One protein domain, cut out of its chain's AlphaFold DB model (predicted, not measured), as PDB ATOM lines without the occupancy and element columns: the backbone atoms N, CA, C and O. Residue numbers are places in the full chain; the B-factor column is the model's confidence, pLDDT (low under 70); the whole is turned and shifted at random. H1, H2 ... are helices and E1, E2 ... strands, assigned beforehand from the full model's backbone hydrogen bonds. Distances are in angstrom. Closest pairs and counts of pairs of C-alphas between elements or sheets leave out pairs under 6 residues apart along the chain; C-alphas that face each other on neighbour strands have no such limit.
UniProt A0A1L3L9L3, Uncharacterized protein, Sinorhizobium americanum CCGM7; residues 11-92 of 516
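Overview. This is residues 11 to 92 of the 516 residues of an uncharacterized protein of Sinorhizobium americanum CCGM7 (UniProt A0A1L3L9L3). Two small sheets and one helix follow each other along the longest axis: a parallel pair of strands, E1 and E2, is in the middle, with H1 to one side of it and the three-stranded sheet of E3, E4 and E5 to the other. The link of residues 60 to 69 loops out beyond the three-stranded sheet, and after E5 residues 82 to 92 run back past the middle pair toward the side where H1 is. The printed part has 82 residues, with one named helix and five named strands in the order E1, H1, E2, E3, E4, E5; the three-stranded sheet has the order E3, E4, E5 and is antiparallel. The class is mixed, helices and strands, although under half of the residues are in named elements. The whole is only just compact, close to loose, with a radius of gyration of the C-alphas of 13.8 A and spans of 41 by 34 by 20 A.

Arrangement. The printed part begins with strand E1, residues 11 to 15, whose parallel neighbour is E2, residues 47 to 52, at 18 degrees between their directions. N 13 and O 49 are within hydrogen-bond range at 2.9 A, and so are N 49 and O 11 at 2.8 A. Between the two strands in the chain comes helix H1, residues 27 to 40, and the three form a strand-helix-strand unit, two parallel neighbour strands joined through a helix, with a right-handed crossover. The closest C-alphas of H1 and E2 are those of Cys 40 and Ser 47, 6.0 A apart. E1 and H1 are near each other, with 6 pairs of C-alphas within 10 A. In H1 every O i to N i+4 pair is within hydrogen-bond range. Strand E3, residues 56 to 59, follows E2 after a tight link, yet the two are apart. E3 forms a hairpin with E4, residues 70 to 74; they are antiparallel at 135 degrees, and N 59 and O 71 are 3.0 A apart, within hydrogen-bond range. E4 and E5, residues 77 to 81, form a second hairpin, antiparallel at 155 degrees, with N 79 and O 72 within hydrogen-bond range at 2.8 A. E3, E4 and E5 make a meander, each strand the antiparallel neighbour of the one before, with E3 and E5 as edge strands. Between the two sheets, the closest C-alphas of E2 and E4 are those of Leu 51 and Cys 74, 7.2 A apart, and those of E1 and E5 are Phe 12 and Val 79, 7.8 A apart. H1 is not on the three-stranded sheet.

Along the chain. E1 runs from Leu 11, C-alpha at (-41.086, 23.208, 22.909), to Thr 15. H1 spans 20.2 A from Arg 27, C-alpha at (-59.238, 24.162, 30.750), to Cys 40. E2, from Ser 47 to Val 52, is the longest strand by residues and measures 16.4 A. E3 goes from Val 56 to Ile 59 over 9.5 A, and E4 from Arg 70 to Cys 74 over 12.9 A. E5 begins at Glu 77 and ends at Ala 81, C-alpha at (-34.903, 28.399, 26.522).

Size, cuts and confidence. The two C-alphas farthest apart are those of Ile 23 and Pro 63, at 41.4 A, and the first and last printed C-alphas, of Leu 11 and Arg 92, are 25.2 A apart. The printed part has no cut. The link from E1 to H1, with 11 residues, is long. The mean pLDDT of the printed part is 78.1; it is under 70 at residue 20 and at residues 22 to 28, 42 to 45 and 87 to 92.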
ATOM      1  N   LEU A  11     -40.164  22.809  21.853       86.44
ATOM      2  CA  LEU A  11     -41.086  23.208  22.909       86.44
ATOM      3  C   LEU A  11     -40.930  22.288  24.110       86.44
ATOM      4  O   LEU A  11     -41.223  21.098  24.037       86.44
ATOM      5  N   PHE A  12     -40.554  22.874  25.240       86.88
ATOM      6  CA  PHE A  12     -40.535  22.196  26.527       86.88
ATOM      7  C   PHE A  12     -41.753  22.641  27.329       86.88
ATOM      8  O   PHE A  12     -41.939  23.831  27.597       86.88
ATOM      9  N   PHE A  13     -42.604  21.691  27.702       86.19
ATOM     10  CA  PHE A  13     -43.735  21.942  28.583       86.19
ATOM     11  C   PHE A  13     -43.461  21.303  29.937       86.19
ATOM     12  O   PHE A  13     -43.302  20.090  30.017       86.19
ATOM     13  N   GLN A  14     -43.407  22.113  30.992       85.94
ATOM     14  CA  GLN A  14     -43.151  21.639  32.347       85.94
ATOM     15  C   GLN A  14     -44.442  21.592  33.172       85.94
ATOM     16  O   GLN A  14     -45.228  22.543  33.173       85.94
ATOM     17  N   THR A  15     -44.651  20.495  33.904       79.00
ATOM     18  CA  THR A  15     -45.731  20.351  34.893       79.00
ATOM     19  C   THR A  15     -45.251  19.635  36.154       79.00
ATOM     20  O   THR A  15     -44.200  19.003  36.173       79.00
ATOM     21  N   ARG A  16     -46.060  19.706  37.218       76.38
ATOM     22  CA  ARG A  16     -45.877  18.895  38.437       76.38
ATOM     23  C   ARG A  16     -46.515  17.504  38.345       76.38
ATOM     24  O   ARG A  16     -46.155  16.611  39.094       76.38
ATOM     25  N   GLU A  17     -47.486  17.328  37.447       74.19
ATOM     26  CA  GLU A  17     -48.203  16.061  37.234       74.19
ATOM     27  C   GLU A  17     -47.715  15.386  35.944       74.19
ATOM     28  O   GLU A  17     -47.475  16.077  34.955       74.19
ATOM     29  N   GLN A  18     -47.628  14.051  35.923       75.69
ATOM     30  CA  GLN A  18     -47.269  13.280  34.719       75.69
ATOM     31  C   GLN A  18     -48.335  13.335  33.614       75.69
ATOM     32  O   GLN A  18     -48.048  13.119  32.441       75.69
ATOM     33  N   GLU A  19     -49.576  13.659  33.961       76.12
ATOM     34  CA  GLU A  19     -50.680  13.703  33.009       76.12
ATOM     35  C   GLU A  19     -50.798  15.076  32.320       76.12
ATOM     36  O   GLU A  19     -51.328  16.035  32.887       76.12
ATOM     37  N   LEU A  20     -50.398  15.158  31.045       67.00
ATOM     38  CA  LEU A  20     -50.478  16.374  30.211       67.00
ATOM     39  C   LEU A  20     -51.876  17.015  30.138       67.00
ATOM     40  O   LEU A  20     -52.003  18.235  30.027       67.00
ATOM     41  N   LEU A  21     -52.930  16.194  30.157       71.38
ATOM     42  CA  LEU A  21     -54.323  16.618  29.977       71.38
ATOM     43  C   LEU A  21     -55.205  16.296  31.195       71.38
ATOM     44  O   LEU A  21     -56.432  16.241  31.069       71.38
ATOM     45  N   SER A  22     -54.590  16.148  32.374       68.06
ATOM     46  CA  SER A  22     -55.270  15.904  33.652       68.06
ATOM     47  C   SER A  22     -56.449  16.854  33.854       68.06
ATOM     48  O   SER A  22     -56.322  18.082  33.739       68.06
ATOM     49  N   ILE A  23     -57.614  16.307  34.219       62.81
ATOM     50  CA  ILE A  23     -58.812  17.096  34.554       62.81
ATOM     51  C   ILE A  23     -58.570  18.065  35.715       62.81
ATOM     52  O   ILE A  23     -59.345  19.010  35.895       62.81
ATOM     53  N   LYS A  24     -57.489  17.846  36.478       59.62
ATOM     54  CA  LYS A  24     -57.086  18.702  37.583       59.62
ATOM     55  C   LYS A  24     -56.542  20.050  37.120       59.62
ATOM     56  O   LYS A  24     -56.628  21.001  37.890       59.62
ATOM     57  N   THR A  25     -56.096  20.166  35.867       64.25
ATOM     58  CA  THR A  25     -55.499  21.376  35.281       64.25
ATOM     59  C   THR A  25     -56.521  22.308  34.600       64.25
ATOM     60  O   THR A  25     -57.619  21.910  34.182       64.25
ATOM     61  N   ALA A  26     -56.167  23.596  34.484       66.06
ATOM     62  CA  ALA A  26     -57.032  24.626  33.904       66.06
ATOM     63  C   ALA A  26     -57.407  24.313  32.439       66.06
ATOM     64  O   ALA A  26     -56.559  23.930  31.635       66.06
ATOM     65  N   ARG A  27     -58.684  24.516  32.075       66.31
ATOM     66  CA  ARG A  27     -59.238  24.162  30.750       66.31
ATOM     67  C   ARG A  27     -58.475  24.811  29.586       66.31
ATOM     68  O   ARG A  27     -58.166  24.129  28.617       66.31
ATOM     69  N   LEU A  28     -58.142  26.099  29.697       67.19
ATOM     70  CA  LEU A  28     -57.397  26.822  28.657       67.19
ATOM     71  C   LEU A  28     -55.942  26.345  28.528       67.19
ATOM     72  O   LEU A  28     -55.391  26.374  27.431       67.19
ATOM     73  N   ASN A  29     -55.333  25.856  29.612       71.50
ATOM     74  CA  ASN A  29     -53.993  25.271  29.548       71.50
ATOM     75  C   ASN A  29     -54.030  23.917  28.847       71.50
ATOM     76  O   ASN A  29     -53.206  23.682  27.974       71.50
ATOM     77  N   ARG A  30     -55.026  23.072  29.148       74.00
ATOM     78  CA  ARG A  30     -55.226  21.802  28.432       74.00
ATOM     79  C   ARG A  30     -55.435  22.009  26.939       74.00
ATOM     80  O   ARG A  30     -54.823  21.308  26.144       74.00
ATOM     81  N   LEU A  31     -56.258  22.989  26.563       75.62
ATOM     82  CA  LEU A  31     -56.468  23.330  25.158       75.62
ATOM     83  C   LEU A  31     -55.166  23.801  24.498       75.62
ATOM     84  O   LEU A  31     -54.831  23.329  23.420       75.62
ATOM     85  N   ALA A  32     -54.406  24.681  25.150       72.31
ATOM     86  CA  ALA A  32     -53.137  25.157  24.609       72.31
ATOM     87  C   ALA A  32     -52.107  24.031  24.441       72.31
ATOM     88  O   ALA A  32     -51.492  23.932  23.388       72.31
ATOM     89  N   VAL A  33     -51.962  23.152  25.437       79.81
ATOM     90  CA  VAL A  33     -51.077  21.977  25.367       79.81
ATOM     91  C   VAL A  33     -51.504  21.043  24.239       79.81
ATOM     92  O   VAL A  33     -50.665  20.600  23.462       79.81
ATOM     93  N   TYR A  34     -52.808  20.789  24.105       80.25
ATOM     94  CA  TYR A  34     -53.350  19.983  23.015       80.25
ATOM     95  C   TYR A  34     -53.022  20.583  21.640       80.25
ATOM     96  O   TYR A  34     -52.536  19.868  20.766       80.25
ATOM     97  N   LEU A  35     -53.239  21.889  21.456       77.38
ATOM     98  CA  LEU A  35     -52.944  22.583  20.200       77.38
ATOM     99  C   LEU A  35     -51.445  22.564  19.872       77.38
ATOM    100  O   LEU A  35     -51.083  22.290  18.731       77.38
ATOM    101  N   LEU A  36     -50.574  22.794  20.861       77.75
ATOM    102  CA  LEU A  36     -49.118  22.747  20.681       77.75
ATOM    103  C   LEU A  36     -48.632  21.340  20.323       77.75
ATOM    104  O   LEU A  36     -47.845  21.188  19.389       77.75
ATOM    105  N   LYS A  37     -49.150  20.308  21.001       80.06
ATOM    106  CA  LYS A  37     -48.854  18.910  20.670       80.06
ATOM    107  C   LYS A  37     -49.275  18.592  19.235       80.06
ATOM    108  O   LYS A  37     -48.472  18.090  18.459       80.06
ATOM    109  N   LYS A  38     -50.502  18.957  18.849       77.31
ATOM    110  CA  LYS A  38     -51.022  18.742  17.488       77.31
ATOM    111  C   LYS A  38     -50.234  19.497  16.418       77.31
ATOM    112  O   LYS A  38     -50.082  18.985  15.314       77.31
ATOM    113  N   ALA A  39     -49.724  20.686  16.733       72.94
ATOM    114  CA  ALA A  39     -48.862  21.441  15.829       72.94
ATOM    115  C   ALA A  39     -47.497  20.762  15.609       72.94
ATOM    116  O   ALA A  39     -46.957  20.864  14.512       72.94
ATOM    117  N   CYS A  40     -46.973  20.044  16.610       75.81
ATOM    118  CA  CYS A  40     -45.700  19.313  16.524       75.81
ATOM    119  C   CYS A  40     -45.836  17.874  15.987       75.81
ATOM    120  O   CYS A  40     -44.838  17.279  15.612       75.81
ATOM    121  N   GLU A  41     -47.045  17.302  15.930       72.44
ATOM    122  CA  GLU A  41     -47.301  15.960  15.364       72.44
ATOM    123  C   GLU A  41     -47.234  15.922  13.817       72.44
ATOM    124  O   GLU A  41     -47.324  14.851  13.218       72.44
ATOM    125  N   ARG A  42     -47.098  17.075  13.146       65.12
ATOM    126  CA  ARG A  42     -46.951  17.162  11.683       65.12
ATOM    127  C   ARG A  42     -45.488  16.904  11.276       65.12
ATOM    128  O   ARG A  42     -44.595  17.323  12.003       65.12
ATOM    129  N   PRO A  43     -45.219  16.261  10.125       57.50
ATOM    130  CA  PRO A  43     -43.855  15.923   9.712       57.50
ATOM    131  C   PRO A  43     -42.987  17.185   9.544       57.50
ATOM    132  O   PRO A  43     -43.283  18.041   8.710       57.50
ATOM    133  N   GLY A  44     -41.927  17.298  10.349       65.44
ATOM    134  CA  GLY A  44     -41.013  18.443  10.392       65.44
ATOM    135  C   GLY A  44     -39.944  18.308  11.490       65.44
ATOM    136  O   GLY A  44     -39.869  17.288  12.167       65.44
ATOM    137  N   THR A  45     -39.092  19.328  11.658       63.03
ATOM    138  CA  THR A  45     -37.997  19.374  12.657       63.03
ATOM    139  C   THR A  45     -38.420  19.928  14.025       63.03
ATOM    140  O   THR A  45     -37.566  20.237  14.857       63.03
ATOM    141  N   GLN A  46     -39.721  20.112  14.266       79.38
ATOM    142  CA  GLN A  46     -40.239  20.591  15.546       79.38
ATOM    143  C   GLN A  46     -40.345  19.443  16.557       79.38
ATOM    144  O   GLN A  46     -40.716  18.329  16.201       79.38
ATOM    145  N   SER A  47     -40.063  19.716  17.831       81.62
ATOM    146  CA  SER A  47     -40.224  18.731  18.909       81.62
ATOM    147  C   SER A  47     -41.020  19.303  20.075       81.62
ATOM    148  O   SER A  47     -40.961  20.500  20.369       81.62
ATOM    149  N   PHE A  48     -41.787  18.432  20.729       85.12
ATOM    150  CA  PHE A  48     -42.512  18.735  21.955       85.12
ATOM    151  C   PHE A  48     -42.080  17.749  23.037       85.12
ATOM    152  O   PHE A  48     -42.320  16.548  22.910       85.12
ATOM    153  N   THR A  49     -41.494  18.268  24.112       86.94
ATOM    154  CA  THR A  49     -40.998  17.478  25.239       86.94
ATOM    155  C   THR A  49     -41.752  17.859  26.502       86.94
ATOM    156  O   THR A  49     -41.840  19.033  26.870       86.94
ATOM    157  N   HIS A  50     -42.310  16.856  27.177       86.06
ATOM    158  CA  HIS A  50     -42.979  17.028  28.460       86.06
ATOM    159  C   HIS A  50     -42.006  16.734  29.599       86.06
ATOM    160  O   HIS A  50     -41.474  15.633  29.682       86.06
ATOM    161  N   LEU A  51     -41.791  17.715  30.473       87.19
ATOM    162  CA  LEU A  51     -40.937  17.595  31.649       87.19
ATOM    163  C   LEU A  51     -41.789  17.614  32.916       87.19
ATOM    164  O   LEU A  51     -42.648  18.483  33.089       87.19
ATOM    165  N   VAL A  52     -41.537  16.668  33.817       83.25
ATOM    166  CA  VAL A  52     -42.276  16.543  35.075       83.25
ATOM    167  C   VAL A  52     -41.322  16.794  36.234       83.25
ATOM    168  O   VAL A  52     -40.450  15.979  36.513       83.25
ATOM    169  N   CYS A  53     -41.484  17.926  36.913       83.12
ATOM    170  CA  CYS A  53     -40.696  18.268  38.095       83.12
ATOM    171  C   CYS A  53     -41.506  19.157  39.041       83.12
ATOM    172  O   CYS A  53     -42.383  19.911  38.613       83.12
ATOM    173  N   ASN A  54     -41.216  19.069  40.340       77.12
ATOM    174  CA  ASN A  54     -41.906  19.875  41.347       77.12
ATOM    175  C   ASN A  54     -41.463  21.340  41.312       77.12
ATOM    176  O   ASN A  54     -42.320  22.232  41.372       77.12
ATOM    177  N   ASP A  55     -40.159  21.546  41.121       77.81
ATOM    178  CA  ASP A  55     -39.503  22.846  41.096       77.81
ATOM    179  C   ASP A  55     -38.616  22.998  39.860       77.81
ATOM    180  O   ASP A  55     -37.960  22.055  39.412       77.81
ATOM    181  N   VAL A  56     -38.612  24.217  39.324       81.25
ATOM    182  CA  VAL A  56     -37.762  24.642  38.212       81.25
ATOM    183  C   VAL A  56     -36.823  25.708  38.747       81.25
ATOM    184  O   VAL A  56     -37.274  26.764  39.193       81.25
ATOM    185  N   GLN A  57     -35.521  25.441  38.695       86.06
ATOM    186  CA  GLN A  57     -34.506  26.374  39.172       86.06
ATOM    187  C   GLN A  57     -33.744  26.963  37.997       86.06
ATOM    188  O   GLN A  57     -33.282  26.246  37.111       86.06
ATOM    189  N   ARG A  58     -33.614  28.292  37.981       86.81
ATOM    190  CA  ARG A  58     -32.749  28.967  37.015       86.81
ATOM    191  C   ARG A  58     -31.300  28.766  37.443       86.81
ATOM    192  O   ARG A  58     -30.959  29.096  38.575       86.81
ATOM    193  N   ILE A  59     -30.465  28.306  36.520       89.44
ATOM    194  CA  ILE A  59     -29.020  28.183  36.726       89.44
ATOM    195  C   ILE A  59     -28.261  29.207  35.867       89.44
ATOM    196  O   ILE A  59     -28.848  29.772  34.932       89.44
ATOM    197  N   PRO A  60     -26.994  29.517  36.201       89.06
ATOM    198  CA  PRO A  60     -26.161  30.393  35.385       89.06
ATOM    199  C   PRO A  60     -26.042  29.887  33.942       89.06
ATOM    200  O   PRO A  60     -26.066  28.682  33.693       89.06
ATOM    201  N   SER A  61     -25.935  30.817  32.994       86.56
ATOM    202  CA  SER A  61     -25.678  30.495  31.588       86.56
ATOM    203  C   SER A  61     -24.252  29.970  31.405       86.56
ATOM    204  O   SER A  61     -23.337  30.402  32.108       86.56
ATOM    205  N   GLU A  62     -24.059  29.075  30.442       87.94
ATOM    206  CA  GLU A  62     -22.744  28.541  30.070       87.94
ATOM    207  C   GLU A  62     -22.118  29.328  28.901       87.94
ATOM    208  O   GLU A  62     -22.843  29.994  28.160       87.94
ATOM    209  N   PRO A  63     -20.788  29.245  28.678       79.31
ATOM    210  CA  PRO A  63     -20.103  29.985  27.609       79.31
ATOM    211  C   PRO A  63     -20.642  29.731  26.192       79.31
ATOM    212  O   PRO A  63     -20.506  30.587  25.325       79.31
ATOM    213  N   ASN A  64     -21.264  28.570  25.964       82.38
ATOM    214  CA  ASN A  64     -21.832  28.179  24.671       82.38
ATOM    215  C   ASN A  64     -23.311  28.573  24.512       82.38
ATOM    216  O   ASN A  64     -23.907  28.303  23.468       82.38
ATOM    217  N   ASP A  65     -23.919  29.190  25.528       82.00
ATOM    218  CA  ASP A  65     -25.313  29.611  25.458       82.00
ATOM    219  C   ASP A  65     -25.467  30.854  24.595       82.00
ATOM    220  O   ASP A  65     -24.712  31.825  24.685       82.00
ATOM    221  N   ARG A  66     -26.512  30.848  23.766       82.12
ATOM    222  CA  ARG A  66     -26.850  32.009  22.955       82.12
ATOM    223  C   ARG A  66     -27.171  33.199  23.864       82.12
ATOM    224  O   ARG A  66     -27.870  33.082  24.872       82.12
ATOM    225  N   GLN A  67     -26.678  34.374  23.479       79.25
ATOM    226  CA  GLN A  67     -26.908  35.612  24.218       79.25
ATOM    227  C   GLN A  67     -28.416  35.871  24.398       79.25
ATOM    228  O   GLN A  67     -29.162  35.969  23.424       79.25
ATOM    229  N   GLY A  68     -28.857  35.981  25.655       79.31
ATOM    230  CA  GLY A  68     -30.261  36.194  26.029       79.31
ATOM    231  C   GLY A  68     -31.046  34.921  26.371       79.31
ATOM    232  O   GLY A  68     -32.112  35.033  26.984       79.31
ATOM    233  N   SER A  69     -30.521  33.732  26.059       86.25
ATOM    234  CA  SER A  69     -31.132  32.460  26.448       86.25
ATOM    235  C   SER A  69     -31.004  32.227  27.956       86.25
ATOM    236  O   SER A  69     -30.097  32.723  28.631       86.25
ATOM    237  N   ARG A  70     -31.963  31.490  28.518       87.94
ATOM    238  CA  ARG A  70     -32.054  31.221  29.957       87.94
ATOM    239  C   ARG A  70     -32.006  29.720  30.203       87.94
ATOM    240  O   ARG A  70     -32.724  28.970  29.545       87.94
ATOM    241  N   ARG A  71     -31.185  29.307  31.168       90.88
ATOM    242  CA  ARG A  71     -30.954  27.903  31.511       90.88
ATOM    243  C   ARG A  71     -31.707  27.510  32.779       90.88
ATOM    244  O   ARG A  71     -31.707  28.252  33.766       90.88
ATOM    245  N   PHE A  72     -32.353  26.350  32.742       90.31
ATOM    246  CA  PHE A  72     -33.160  25.814  33.834       90.31
ATOM    247  C   PHE A  72     -32.819  24.362  34.110       90.31
ATOM    248  O   PHE A  72     -32.627  23.591  33.175       90.31
ATOM    249  N   VAL A  73     -32.839  23.989  35.385       90.44
ATOM    250  CA  VAL A  73     -32.850  22.595  35.827       90.44
ATOM    251  C   VAL A  73     -34.271  22.238  36.250       90.44
ATOM    252  O   VAL A  73     -34.901  22.965  37.025       90.44
ATOM    253  N   CYS A  74     -34.781  21.129  35.719       85.00
ATOM    254  CA  CYS A  74     -36.080  20.551  36.052       85.00
ATOM    255  C   CYS A  74     -35.893  19.050  36.298       85.00
ATOM    256  O   CYS A  74     -35.835  18.253  35.363       85.00
ATOM    257  N   GLY A  75     -35.762  18.664  37.569       83.75
ATOM    258  CA  GLY A  75     -35.353  17.304  37.927       83.75
ATOM    259  C   GLY A  75     -33.916  17.030  37.473       83.75
ATOM    260  O   GLY A  75     -33.007  17.758  37.860       83.75
ATOM    261  N   THR A  76     -33.719  15.998  36.654       83.31
ATOM    262  CA  THR A  76     -32.414  15.632  36.070       83.31
ATOM    263  C   THR A  76     -32.142  16.293  34.719       83.31
ATOM    264  O   THR A  76     -31.038  16.181  34.198       83.31
ATOM    265  N   GLU A  77     -33.133  16.973  34.141       88.88
ATOM    266  CA  GLU A  77     -33.048  17.561  32.806       88.88
ATOM    267  C   GLU A  77     -32.628  19.032  32.873       88.88
ATOM    268  O   GLU A  77     -33.121  19.802  33.708       88.88
ATOM    269  N   THR A  78     -31.748  19.436  31.954       89.50
ATOM    270  CA  THR A  78     -31.345  20.837  31.775       89.50
ATOM    271  C   THR A  78     -31.915  21.381  30.472       89.50
ATOM    272  O   THR A  78     -31.691  20.822  29.403       89.50
ATOM    273  N   VAL A  79     -32.639  22.497  30.558       89.38
ATOM    274  CA  VAL A  79     -33.304  23.136  29.417       89.38
ATOM    275  C   VAL A  79     -32.726  24.519  29.179       89.38
ATOM    276  O   VAL A  79     -32.689  25.351  30.088       89.38
ATOM    277  N   VAL A  80     -32.347  24.790  27.932       90.06
ATOM    278  CA  VAL A  80     -31.984  26.128  27.454       90.06
ATOM    279  C   VAL A  80     -33.160  26.682  26.664       90.06
ATOM    280  O   VAL A  80     -33.565  26.103  25.660       90.06
ATOM    281  N   ALA A  81     -33.733  27.788  27.133       88.31
ATOM    282  CA  ALA A  81     -34.903  28.399  26.522       88.31
ATOM    283  C   ALA A  81     -34.601  29.823  26.049       88.31
ATOM    284  O   ALA A  81     -34.195  30.681  26.839       88.31
ATOM    285  N   ASP A  82     -34.876  30.088  24.773       86.81
ATOM    286  CA  ASP A  82     -34.833  31.441  24.208       86.81
ATOM    287  C   ASP A  82     -36.013  32.295  24.698       86.81
ATOM    288  O   ASP A  82     -35.891  33.505  24.875       86.81
ATOM    289  N   TRP A  83     -37.167  31.661  24.936       82.44
ATOM    290  CA  TRP A  83     -38.402  32.307  25.379       82.44
ATOM    291  C   TRP A  83     -39.092  31.484  26.461       82.44
ATOM    292  O   TRP A  83     -39.136  30.258  26.394       82.44
ATOM    293  N   ILE A  84     -39.676  32.170  27.447       80.62
ATOM    294  CA  ILE A  84     -40.353  31.534  28.581       80.62
ATOM    295  C   ILE A  84     -41.763  32.088  28.695       80.62
ATOM    296  O   ILE A  84     -41.960  33.299  28.791       80.62
ATOM    297  N   ILE A  85     -42.737  31.184  28.749       79.00
ATOM    298  CA  ILE A  85     -44.144  31.523  28.938       79.00
ATOM    299  C   ILE A  85     -44.639  30.817  30.198       79.00
ATOM    300  O   ILE A  85     -44.800  29.599  30.216       79.00
ATOM    301  N   ALA A  86     -44.924  31.587  31.247       74.69
ATOM    302  CA  ALA A  86     -45.526  31.067  32.469       74.69
ATOM    303  C   ALA A  86     -47.060  31.121  32.372       74.69
ATOM    304  O   ALA A  86     -47.644  32.186  32.165       74.69
ATOM    305  N   ARG A  87     -47.734  29.974  32.540       68.25
ATOM    306  CA  ARG A  87     -49.205  29.888  32.565       68.25
ATOM    307  C   ARG A  87     -49.714  29.514  33.952       68.25
ATOM    308  O   ARG A  87     -49.169  28.642  34.618       68.25
ATOM    309  N   ARG A  88     -50.800  30.166  34.378       65.81
ATOM    310  CA  ARG A  88     -51.399  29.974  35.710       65.81
ATOM    311  C   ARG A  88     -52.067  28.602  35.821       65.81
ATOM    312  O   ARG A  88     -52.831  28.215  34.938       65.81
ATOM    313  N   GLY A  89     -51.803  27.890  36.914       62.78
ATOM    314  CA  GLY A  89     -52.431  26.609  37.242       62.78
ATOM    315  C   GLY A  89     -53.874  26.727  37.775       62.78
ATOM    316  O   GLY A  89     -54.416  27.827  37.888       62.78
ATOM    317  N   PRO A  90     -54.511  25.594  38.122       57.31
ATOM    318  CA  PRO A  90     -55.898  25.525  38.606       57.31
ATOM    319  C   PRO A  90     -56.108  26.124  40.012       57.31
ATOM    320  O   PRO A  90     -57.230  26.484  40.361       57.31
ATOM    321  N   GLY A  91     -55.048  26.252  40.820       61.03
ATOM    322  CA  GLY A  91     -55.083  26.798  42.181       61.03
ATOM    323  C   GLY A  91     -55.125  28.325  42.215       61.03
ATOM    324  O   GLY A  91     -54.171  28.957  42.663       61.03
ATOM    325  N   ARG A  92     -56.219  28.923  41.721       60.81
ATOM    326  CA  ARG A  92     -56.379  30.385  41.578       60.81
ATOM    327  C   ARG A  92     -56.085  31.143  42.878       60.81
ATOM    328  O   ARG A  92     -55.410  32.159  42.808       60.81
TER     329      ARG A  92